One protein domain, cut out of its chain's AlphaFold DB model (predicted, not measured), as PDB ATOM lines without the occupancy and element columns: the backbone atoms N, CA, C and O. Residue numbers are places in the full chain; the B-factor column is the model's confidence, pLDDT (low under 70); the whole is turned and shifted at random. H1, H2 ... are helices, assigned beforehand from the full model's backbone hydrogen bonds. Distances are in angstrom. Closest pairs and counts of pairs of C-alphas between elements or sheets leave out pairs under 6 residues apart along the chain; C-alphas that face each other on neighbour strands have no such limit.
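Overview. This is residues 142 to 220 of the 257 residues of an uncharacterized protein of Porphyra umbilicalis (UniProt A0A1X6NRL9). Two helices, H1 and the shorter H2, make a V near the tight turn that joins them, and long loops, residues 170 to 183 and 189 to 220, make up most of the rest. The short H3 sits among these loops, far from the start of H1. The printed part has 79 residues with three named helices, H1, H2, H3 in chain order, and no named strand; it is all helix by class, though only 32 residues are in named elements. It is compact, with a radius of gyration of the C-alphas of 11.1 A and spans of 34 by 24 by 22 A.

Arrangement. H1, residues 142 to 157, touches H2, residues 159 to 169, with residues 151 to 155 alone; their closest C-alphas, of Val 155 and Ala 162, are 5.8 A apart. They run opposite ways at a steep tilt of 53 degrees. H3, residues 184 to 188, is apart from both. In H1, H2 and H3 every O i to N i+4 pair is within hydrogen-bond range.

Along the chain. H1 measures 22.5 A from C-alpha 142 at (9.490, -27.181, 53.789), H2 15.5 A, and H3 6.3 A to C-alpha 188 at (24.582, -30.302, 25.210).

Size, cuts and confidence. The farthest C-alphas, of Asp 142 and Ala 189, are 34.3 A apart. The printed part has no cut. The link from H2 to H3 is long. Residues 206 to 214 have pLDDT under 70.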
ATOM      1  N   ASP A 142       8.833 -28.498  53.779       77.44
ATOM      2  CA  ASP A 142       9.490 -27.181  53.789       77.44
ATOM      3  C   ASP A 142      11.018 -27.273  53.678       77.44
ATOM      4  O   ASP A 142      11.636 -26.521  52.928       77.44
ATOM      5  N   THR A 143      11.639 -28.223  54.387       75.44
ATOM      6  CA  THR A 143      13.087 -28.462  54.297       75.44
ATOM      7  C   THR A 143      13.452 -28.939  52.898       75.44
ATOM      8  O   THR A 143      14.394 -28.431  52.300       75.44
ATOM      9  N   ARG A 144      12.708 -29.902  52.349       83.31
ATOM     10  CA  ARG A 144      12.974 -30.437  51.011       83.31
ATOM     11  C   ARG A 144      12.792 -29.373  49.929       83.31
ATOM     12  O   ARG A 144      13.650 -29.274  49.062       83.31
ATOM     13  N   THR A 145      11.733 -28.567  49.996       84.12
ATOM     14  CA  THR A 145      11.503 -27.435  49.086       84.12
ATOM     15  C   THR A 145      12.650 -26.446  49.162       84.12
ATOM     16  O   THR A 145      13.220 -26.099  48.138       84.12
ATOM     17  N   PHE A 146      13.064 -26.083  50.374       79.00
ATOM     18  CA  PHE A 146      14.191 -25.187  50.564       79.00
ATOM     19  C   PHE A 146      15.488 -25.715  49.916       79.00
ATOM     20  O   PHE A 146      16.164 -24.988  49.192       79.00
ATOM     21  N   PHE A 147      15.835 -26.986  50.141       82.25
ATOM     22  CA  PHE A 147      17.017 -27.591  49.518       82.25
ATOM     23  C   PHE A 147      16.879 -27.718  47.995       82.25
ATOM     24  O   PHE A 147      17.881 -27.619  47.292       82.25
ATOM     25  N   ASN A 148      15.663 -27.929  47.485       86.88
ATOM     26  CA  ASN A 148      15.398 -27.951  46.051       86.88
ATOM     27  C   ASN A 148      15.630 -26.574  45.423       86.88
ATOM     28  O   ASN A 148      16.261 -26.495  44.377       86.88
ATOM     29  N   ASP A 149      15.165 -25.503  46.067       85.19
ATOM     30  CA  ASP A 149      15.346 -24.137  45.573       85.19
ATOM     31  C   ASP A 149      16.841 -23.805  45.470       85.19
ATOM     32  O   ASP A 149      17.316 -23.472  44.384       85.19
ATOM     33  N   VAL A 150      17.601 -24.054  46.546       83.00
ATOM     34  CA  VAL A 150      19.070 -23.902  46.578       83.00
ATOM     35  C   VAL A 150      19.754 -24.734  45.496       83.00
ATOM     36  O   VAL A 150      20.676 -24.265  44.830       83.00
ATOM     37  N   TRP A 151      19.314 -25.980  45.306       87.31
ATOM     38  CA  TRP A 151      19.857 -26.844  44.265       87.31
ATOM     39  C   TRP A 151      19.629 -26.249  42.877       87.31
ATOM     40  O   TRP A 151      20.572 -26.126  42.102       87.31
ATOM     41  N   THR A 152      18.396 -25.851  42.561       89.25
ATOM     42  CA  THR A 152      18.059 -25.294  41.244       89.25
ATOM     43  C   THR A 152      18.743 -23.954  40.974       89.25
ATOM     44  O   THR A 152      19.152 -23.703  39.842       89.25
ATOM     45  N   GLU A 153      18.925 -23.124  42.001       86.31
ATOM     46  CA  GLU A 153      19.695 -21.879  41.930       86.31
ATOM     47  C   GLU A 153      21.178 -22.170  41.672       86.31
ATOM     48  O   GLU A 153      21.760 -21.633  40.731       86.31
ATOM     49  N   THR A 154      21.761 -23.132  42.396       84.44
ATOM     50  CA  THR A 154      23.145 -23.573  42.164       84.44
ATOM     51  C   THR A 154      23.330 -24.131  40.753       84.44
ATOM     52  O   THR A 154      24.314 -23.807  40.099       84.44
ATOM     53  N   VAL A 155      22.407 -24.951  40.245       87.62
ATOM     54  CA  VAL A 155      22.485 -25.480  38.870       87.62
ATOM     55  C   VAL A 155      22.440 -24.347  37.839       87.62
ATOM     56  O   VAL A 155      23.154 -24.410  36.839       87.62
ATOM     57  N   ALA A 156      21.632 -23.312  38.078       86.69
ATOM     58  CA  ALA A 156      21.484 -22.184  37.164       86.69
ATOM     59  C   ALA A 156      22.694 -21.234  37.172       86.69
ATOM     60  O   ALA A 156      23.124 -20.789  36.108       86.69
ATOM     61  N   GLU A 157      23.232 -20.914  38.351       84.38
ATOM     62  CA  GLU A 157      24.279 -19.896  38.505       84.38
ATOM     63  C   GLU A 157      25.695 -20.486  38.570       84.38
ATOM     64  O   GLU A 157      26.641 -19.914  38.022       84.38
ATOM     65  N   PHE A 158      25.844 -21.662  39.183       82.75
ATOM     66  CA  PHE A 158      27.124 -22.320  39.460       82.75
ATOM     67  C   PHE A 158      27.079 -23.824  39.116       82.75
ATOM     68  O   PHE A 158      27.313 -24.673  39.982       82.75
ATOM     69  N   PRO A 159      26.831 -24.203  37.847       82.31
ATOM     70  CA  PRO A 159      26.630 -25.602  37.452       82.31
ATOM     71  C   PRO A 159      27.817 -26.512  37.800       82.31
ATOM     72  O   PRO A 159      27.622 -27.668  38.170       82.31
ATOM     73  N   LEU A 160      29.048 -25.986  37.761       81.75
ATOM     74  CA  LEU A 160      30.247 -26.732  38.159       81.75
ATOM     75  C   LEU A 160      30.213 -27.152  39.632       81.75
ATOM     76  O   LEU A 160      30.626 -28.264  39.948       81.75
ATOM     77  N   SER A 161      29.686 -26.307  40.520       80.50
ATOM     78  CA  SER A 161      29.523 -26.646  41.932       80.50
ATOM     79  C   SER A 161      28.542 -27.795  42.124       80.50
ATOM     80  O   SER A 161      28.833 -28.731  42.866       80.50
ATOM     81  N   ALA A 162      27.402 -27.757  41.426       81.94
ATOM     82  CA  ALA A 162      26.425 -28.844  41.459       81.94
ATOM     83  C   ALA A 162      27.039 -30.158  40.944       81.94
ATOM     84  O   ALA A 162      26.870 -31.199  41.573       81.94
ATOM     85  N   CYS A 163      27.843 -30.103  39.880       82.50
ATOM     86  CA  CYS A 163      28.575 -31.263  39.369       82.50
ATOM     87  C   CYS A 163      29.601 -31.837  40.357       82.50
ATOM     88  O   CYS A 163      29.803 -33.051  40.407       82.50
ATOM     89  N   GLU A 164      30.265 -30.995  41.154       80.38
ATOM     90  CA  GLU A 164      31.147 -31.478  42.222       80.38
ATOM     91  C   GLU A 164      30.365 -32.239  43.295       80.38
ATOM     92  O   GLU A 164      30.843 -33.272  43.766       80.38
ATOM     93  N   VAL A 165      29.153 -31.784  43.625       80.44
ATOM     94  CA  VAL A 165      28.258 -32.490  44.550       80.44
ATOM     95  C   VAL A 165      27.780 -33.818  43.968       80.44
ATOM     96  O   VAL A 165      27.853 -34.836  44.657       80.44
ATOM     97  N   GLU A 166      27.343 -33.840  42.706       82.12
ATOM     98  CA  GLU A 166      26.948 -35.072  42.005       82.12
ATOM     99  C   GLU A 166      28.073 -36.112  42.011       82.12
ATOM    100  O   GLU A 166      27.845 -37.292  42.294       82.12
ATOM    101  N   ARG A 167      29.313 -35.667  41.784       79.88
ATOM    102  CA  ARG A 167      30.500 -36.523  41.839       79.88
ATOM    103  C   ARG A 167      30.787 -37.025  43.251       79.88
ATOM    104  O   ARG A 167      31.050 -38.213  43.410       79.88
ATOM    105  N   GLU A 168      30.764 -36.157  44.257       78.19
ATOM    106  CA  GLU A 168      31.088 -36.532  45.641       78.19
ATOM    107  C   GLU A 168      30.089 -37.557  46.193       78.19
ATOM    108  O   GLU A 168      30.470 -38.567  46.785       78.19
ATOM    109  N   PHE A 169      28.797 -37.333  45.949       79.38
ATOM    110  CA  PHE A 169      27.734 -38.193  46.465       79.38
ATOM    111  C   PHE A 169      27.339 -39.328  45.530       79.38
ATOM    112  O   PHE A 169      26.529 -40.161  45.933       79.38
ATOM    113  N   GLN A 170      27.914 -39.394  44.326       82.69
ATOM    114  CA  GLN A 170      27.588 -40.413  43.325       82.69
ATOM    115  C   GLN A 170      26.065 -40.429  43.069       82.69
ATOM    116  O   GLN A 170      25.380 -41.443  43.245       82.69
ATOM    117  N   CYS A 171      25.527 -39.254  42.742       84.75
ATOM    118  CA  CYS A 171      24.101 -38.976  42.551       84.75
ATOM    119  C   CYS A 171      23.883 -38.060  41.349       84.75
ATOM    120  O   CYS A 171      24.835 -37.487  40.826       84.75
ATOM    121  N   ARG A 172      22.626 -37.909  40.922       86.69
ATOM    122  CA  ARG A 172      22.256 -36.999  39.841       86.69
ATOM    123  C   ARG A 172      20.926 -36.302  40.094       86.69
ATOM    124  O   ARG A 172      19.923 -36.947  40.409       86.69
ATOM    125  N   GLY A 173      20.912 -34.991  39.887       88.50
ATOM    126  CA  GLY A 173      19.763 -34.132  40.130       88.50
ATOM    127  C   GLY A 173      19.370 -34.055  41.602       88.50
ATOM    128  O   GLY A 173      19.999 -34.634  42.490       88.50
ATOM    129  N   PHE A 174      18.279 -33.348  41.881       89.50
ATOM    130  CA  PHE A 174      17.801 -33.193  43.251       89.50
ATOM    131  C   PHE A 174      17.078 -34.452  43.754       89.50
ATOM    132  O   PHE A 174      17.331 -34.928  44.863       89.50
ATOM    133  N   SER A 175      16.176 -35.001  42.934       90.50
ATOM    134  CA  SER A 175      15.333 -36.163  43.250       90.50
ATOM    135  C   SER A 175      15.620 -37.365  42.346       90.50
ATOM    136  O   SER A 175      16.118 -37.220  41.233       90.50
ATOM    137  N   ASN A 176      15.278 -38.566  42.826       88.06
ATOM    138  CA  ASN A 176      15.468 -39.819  42.088       88.06
ATOM    139  C   ASN A 176      14.837 -39.749  40.689       88.06
ATOM    140  O   ASN A 176      13.698 -39.300  40.550       88.06
ATOM    141  N   ASN A 177      15.578 -40.213  39.679       85.62
ATOM    142  CA  ASN A 177      15.173 -40.266  38.268       85.62
ATOM    143  C   ASN A 177      14.823 -38.907  37.631       85.62
ATOM    144  O   ASN A 177      14.337 -38.861  36.505       85.62
ATOM    145  N   GLN A 178      15.080 -37.779  38.302       87.12
ATOM    146  CA  GLN A 178      14.753 -36.455  37.762       87.12
ATOM    147  C   GLN A 178      15.536 -36.137  36.477       87.12
ATOM    148  O   GLN A 178      15.042 -35.424  35.606       87.12
ATOM    149  N   CYS A 179      16.735 -36.706  36.353       87.12
ATOM    150  CA  CYS A 179      17.617 -36.561  35.198       87.12
ATOM    151  C   CYS A 179      17.644 -37.806  34.301       87.12
ATOM    152  O   CYS A 179      18.560 -37.967  33.496       87.12
ATOM    153  N   GLU A 180      16.675 -38.714  34.441       85.94
ATOM    154  CA  GLU A 180      16.577 -39.881  33.567       85.94
ATOM    155  C   GLU A 180      16.391 -39.431  32.107       85.94
ATOM    156  O   GLU A 180      15.543 -38.591  31.800       85.94
ATOM    157  N   GLY A 181      17.243 -39.933  31.207       81.56
ATOM    158  CA  GLY A 181      17.260 -39.527  29.797       81.56
ATOM    159  C   GLY A 181      17.804 -38.116  29.520       81.56
ATOM    160  O   GLY A 181      17.899 -37.734  28.358       81.56
ATOM    161  N   CYS A 182      18.191 -37.365  30.555       84.56
ATOM    162  CA  CYS A 182      18.826 -36.054  30.447       84.56
ATOM    163  C   CYS A 182      20.244 -36.108  31.028       84.56
ATOM    164  O   CYS A 182      20.541 -35.557  32.093       84.56
ATOM    165  N   ASP A 183      21.116 -36.841  30.334       83.12
ATOM    166  CA  ASP A 183      22.533 -36.868  30.658       83.12
ATOM    167  C   ASP A 183      23.265 -35.611  30.151       83.12
ATOM    168  O   ASP A 183      22.694 -34.776  29.450       83.12
ATOM    169  N   SER A 184      24.545 -35.440  30.500       81.62
ATOM    170  CA  SER A 184      25.281 -34.225  30.116       81.62
ATOM    171  C   SER A 184      25.410 -34.119  28.590       81.62
ATOM    172  O   SER A 184      25.370 -33.025  28.034       81.62
ATOM    173  N   ALA A 185      25.466 -35.257  27.888       81.00
ATOM    174  CA  ALA A 185      25.432 -35.297  26.430       81.00
ATOM    175  C   ALA A 185      24.069 -34.847  25.866       81.00
ATOM    176  O   ALA A 185      24.036 -34.080  24.904       81.00
ATOM    177  N   ALA A 186      22.954 -35.266  26.464       83.06
ATOM    178  CA  ALA A 186      21.604 -34.848  26.093       83.06
ATOM    179  C   ALA A 186      21.345 -33.365  26.389       83.06
ATOM    180  O   ALA A 186      20.650 -32.715  25.604       83.06
ATOM    181  N   ILE A 187      21.934 -32.814  27.459       84.25
ATOM    182  CA  ILE A 187      21.893 -31.375  27.763       84.25
ATOM    183  C   ILE A 187      22.579 -30.590  26.643       84.25
ATOM    184  O   ILE A 187      21.959 -29.709  26.046       84.25
ATOM    185  N   VAL A 188      23.820 -30.952  26.295       84.69
ATOM    186  CA  VAL A 188      24.582 -30.302  25.210       84.69
ATOM    187  C   VAL A 188      23.891 -30.473  23.853       84.69
ATOM    188  O   VAL A 188      23.891 -29.556  23.033       84.69
ATOM    189  N   ALA A 189      23.265 -31.628  23.616       85.50
ATOM    190  CA  ALA A 189      22.499 -31.899  22.403       85.50
ATOM    191  C   ALA A 189      21.132 -31.186  22.358       85.50
ATOM    192  O   ALA A 189      20.485 -31.202  21.312       85.50
ATOM    193  N   GLY A 190      20.687 -30.565  23.457       85.75
ATOM    194  CA  GLY A 190      19.402 -29.866  23.538       85.75
ATOM    195  C   GLY A 190      18.180 -30.792  23.558       85.75
ATOM    196  O   GLY A 190      17.098 -30.377  23.153       85.75
ATOM    197  N   ASN A 191      18.343 -32.037  24.013       89.19
ATOM    198  CA  ASN A 191      17.297 -33.067  24.007       89.19
ATOM    199  C   ASN A 191      16.518 -33.170  25.333       89.19
ATOM    200  O   ASN A 191      15.588 -33.967  25.431       89.19
ATOM    201  N   CYS A 192      16.897 -32.391  26.346       87.06
ATOM    202  CA  CYS A 192      16.265 -32.400  27.662       87.06
ATOM    203  C   CYS A 192      15.025 -31.505  27.745       87.06
ATOM    204  O   CYS A 192      14.949 -30.452  27.108       87.06
ATOM    205  N   GLU A 193      14.088 -31.860  28.624       90.25
ATOM    206  CA  GLU A 193      12.966 -30.982  28.956       90.25
ATOM    207  C   GLU A 193      13.412 -29.760  29.779       90.25
ATOM    208  O   GLU A 193      14.359 -29.812  30.566       90.25
ATOM    209  N   ALA A 194      12.670 -28.652  29.674       85.62
ATOM    210  CA  ALA A 194      12.958 -27.425  30.425       85.62
ATOM    211  C   ALA A 194      12.917 -27.611  31.956       85.62
ATOM    212  O   ALA A 194      13.595 -26.891  32.687       85.62
ATOM    213  N   SER A 195      12.120 -28.564  32.446       85.62
ATOM    214  CA  SER A 195      12.060 -28.970  33.856       85.62
ATOM    215  C   SER A 195      13.351 -29.664  34.309       85.62
ATOM    216  O   SER A 195      13.825 -29.404  35.413       85.62
ATOM    217  N   GLN A 196      13.939 -30.498  33.448       87.00
ATOM    218  CA  GLN A 196      15.171 -31.242  33.715       87.00
ATOM    219  C   GLN A 196      16.389 -30.318  33.679       87.00
ATOM    220  O   GLN A 196      17.224 -30.378  34.576       87.00
ATOM    221  N   LEU A 197      16.437 -29.374  32.734       85.81
ATOM    222  CA  LEU A 197      17.520 -28.383  32.627       85.81
ATOM    223  C   LEU A 197      17.689 -27.503  33.879       85.81
ATOM    224  O   LEU A 197      18.757 -26.943  34.093       85.81
ATOM    225  N   ARG A 198      16.651 -27.369  34.714       87.00
ATOM    226  CA  ARG A 198      16.731 -26.619  35.981       87.00
ATOM    227  C   ARG A 198      17.343 -27.410  37.129       87.00
ATOM    228  O   ARG A 198      17.730 -26.816  38.126       87.00
ATOM    229  N   ALA A 199      17.360 -28.734  37.030       86.75
ATOM    230  CA  ALA A 199      17.770 -29.614  38.120       86.75
ATOM    231  C   ALA A 199      18.988 -30.473  37.774       86.75
ATOM    232  O   ALA A 199      19.609 -31.006  38.687       86.75
ATOM    233  N   CYS A 200      19.321 -30.613  36.494       89.00
ATOM    234  CA  CYS A 200      20.402 -31.452  36.000       89.00
ATOM    235  C   CYS A 200      21.519 -30.547  35.461       89.00
ATOM    236  O   CYS A 200      21.322 -29.924  34.414       89.00
ATOM    237  N   PRO A 201      22.660 -30.427  36.157       87.25
ATOM    238  CA  PRO A 201      23.780 -29.622  35.685       87.25
ATOM    239  C   PRO A 201      24.504 -30.290  34.504       87.25
ATOM    240  O   PRO A 201      24.517 -31.515  34.357       87.25
ATOM    241  N   ASP A 202      25.134 -29.475  33.653       86.94
ATOM    242  CA  ASP A 202      26.045 -29.966  32.616       86.94
ATOM    243  C   ASP A 202      27.432 -30.229  33.213       86.94
ATOM    244  O   ASP A 202      28.191 -29.305  33.507       86.94
ATOM    245  N   CYS A 203      27.764 -31.512  33.361       81.88
ATOM    246  CA  CYS A 203      29.033 -31.954  33.936       81.88
ATOM    247  C   CYS A 203      30.049 -32.446  32.899       81.88
ATOM    248  O   CYS A 203      31.010 -33.112  33.275       81.88
ATOM    249  N   THR A 204      29.879 -32.138  31.606       78.25
ATOM    250  CA  THR A 204      30.806 -32.589  30.544       78.25
ATOM    251  C   THR A 204      32.262 -32.158  30.757       78.25
ATOM    252  O   THR A 204      33.178 -32.853  30.317       78.25
ATOM    253  N   SER A 205      32.504 -31.038  31.442       71.69
ATOM    254  CA  SER A 205      33.850 -30.531  31.741       71.69
ATOM    255  C   SER A 205      34.536 -31.207  32.936       71.69
ATOM    256  O   SER A 205      35.700 -30.916  33.213       71.69
ATOM    257  N   LEU A 206      33.839 -32.086  33.659       66.00
ATOM    258  CA  LEU A 206      34.371 -32.851  34.785       66.00
ATOM    259  C   LEU A 206      34.439 -34.334  34.380       66.00
ATOM    260  O   LEU A 206      33.507 -34.827  33.750       66.00
ATOM    261  N   PRO A 207      35.527 -35.069  34.697       55.25
ATOM    262  CA  PRO A 207      35.608 -36.496  34.396       55.25
ATOM    263  C   PRO A 207      34.417 -37.199  35.054       55.25
ATOM    264  O   PRO A 207      34.262 -37.139  36.275       55.25
ATOM    265  N   SER A 208      33.548 -37.770  34.218       47.78
ATOM    266  CA  SER A 208      32.225 -38.251  34.603       47.78
ATOM    267  C   SER A 208      32.332 -39.277  35.722       47.78
ATOM    268  O   SER A 208      32.949 -40.329  35.555       47.78
ATOM    269  N   ALA A 209      31.705 -38.967  36.851       47.94
ATOM    270  CA  ALA A 209      31.234 -39.990  37.764       47.94
ATOM    271  C   ALA A 209      30.231 -40.859  36.964       47.94
ATOM    272  O   ALA A 209      29.521 -40.311  36.119       47.94
ATOM    273  N   ASP A 210      30.249 -42.182  37.138       51.03
ATOM    274  CA  ASP A 210      29.402 -43.135  36.399       51.03
ATOM    275  C   ASP A 210      27.908 -42.722  36.360       51.03
ATOM    276  O   ASP A 210      27.470 -41.847  37.098       51.03
ATOM    277  N   ASP A 211      27.089 -43.332  35.496       56.44
ATOM    278  CA  ASP A 211      25.662 -42.986  35.357       56.44
ATOM    279  C   ASP A 211      24.859 -43.242  36.659       56.44
ATOM    280  O   ASP A 211      24.239 -44.288  36.862       56.44
ATOM    281  N   PHE A 212      24.837 -42.261  37.565       63.31
ATOM    282  CA  PHE A 212      24.093 -42.286  38.832       63.31
ATOM    283  C   PHE A 212      22.644 -41.800  38.687       63.31
ATOM    284  O   PHE A 212      22.012 -41.394  39.663       63.31
ATOM    285  N   THR A 213      22.090 -41.872  37.473       60.91
ATOM    286  CA  THR A 213      20.771 -41.341  37.069       60.91
ATOM    287  C   THR A 213      19.596 -41.828  37.926       60.91
ATOM    288  O   THR A 213      18.559 -41.172  37.969       60.91
ATOM    289  N   SER A 214      19.764 -42.937  38.654       67.56
ATOM    290  CA  SER A 214      18.727 -43.520  39.514       67.56
ATOM    291  C   SER A 214      18.613 -42.911  40.920       67.56
ATOM    292  O   SER A 214      17.616 -43.163  41.601       67.56
ATOM    293  N   LYS A 215      19.593 -42.116  41.382       81.50
ATOM    294  CA  LYS A 215      19.623 -41.566  42.752       81.50
ATOM    295  C   LYS A 215      19.737 -40.045  42.770       81.50
ATOM    296  O   LYS A 215      20.728 -39.495  42.305       81.50
ATOM    297  N   GLY A 216      18.767 -39.387  43.392       86.88
ATOM    298  CA  GLY A 216      18.768 -37.953  43.651       86.88
ATOM    299  C   GLY A 216      19.710 -37.583  44.790       86.88
ATOM    300  O   GLY A 216      19.820 -38.296  45.792       86.88
ATOM    301  N   CYS A 217      20.372 -36.442  44.655       86.25
ATOM    302  CA  CYS A 217      21.382 -35.999  45.603       86.25
ATOM    303  C   CYS A 217      20.820 -35.655  46.986       86.25
ATOM    304  O   CYS A 217      21.519 -35.836  47.983       86.25
ATOM    305  N   TYR A 218      19.552 -35.242  47.094       87.06
ATOM    306  CA  TYR A 218      18.937 -34.909  48.383       87.06
ATOM    307  C   TYR A 218      18.947 -36.080  49.376       87.06
ATOM    308  O   TYR A 218      19.306 -35.903  50.544       87.06
ATOM    309  N   ASP A 219      18.618 -37.282  48.895       85.12
ATOM    310  CA  ASP A 219      18.495 -38.485  49.724       85.12
ATOM    311  C   ASP A 219      19.857 -38.942  50.293       85.12
ATOM    312  O   ASP A 219      19.900 -39.693  51.269       85.12
ATOM    313  N   LEU A 220      20.975 -38.464  49.729       83.38
ATOM    314  CA  LEU A 220      22.337 -38.751  50.198       83.38
ATOM    315  C   LEU A 220      22.946 -37.585  50.990       83.38
ATOM    316  O   LEU A 220      23.575 -37.805  52.031       83.38
TER     317      LEU A 220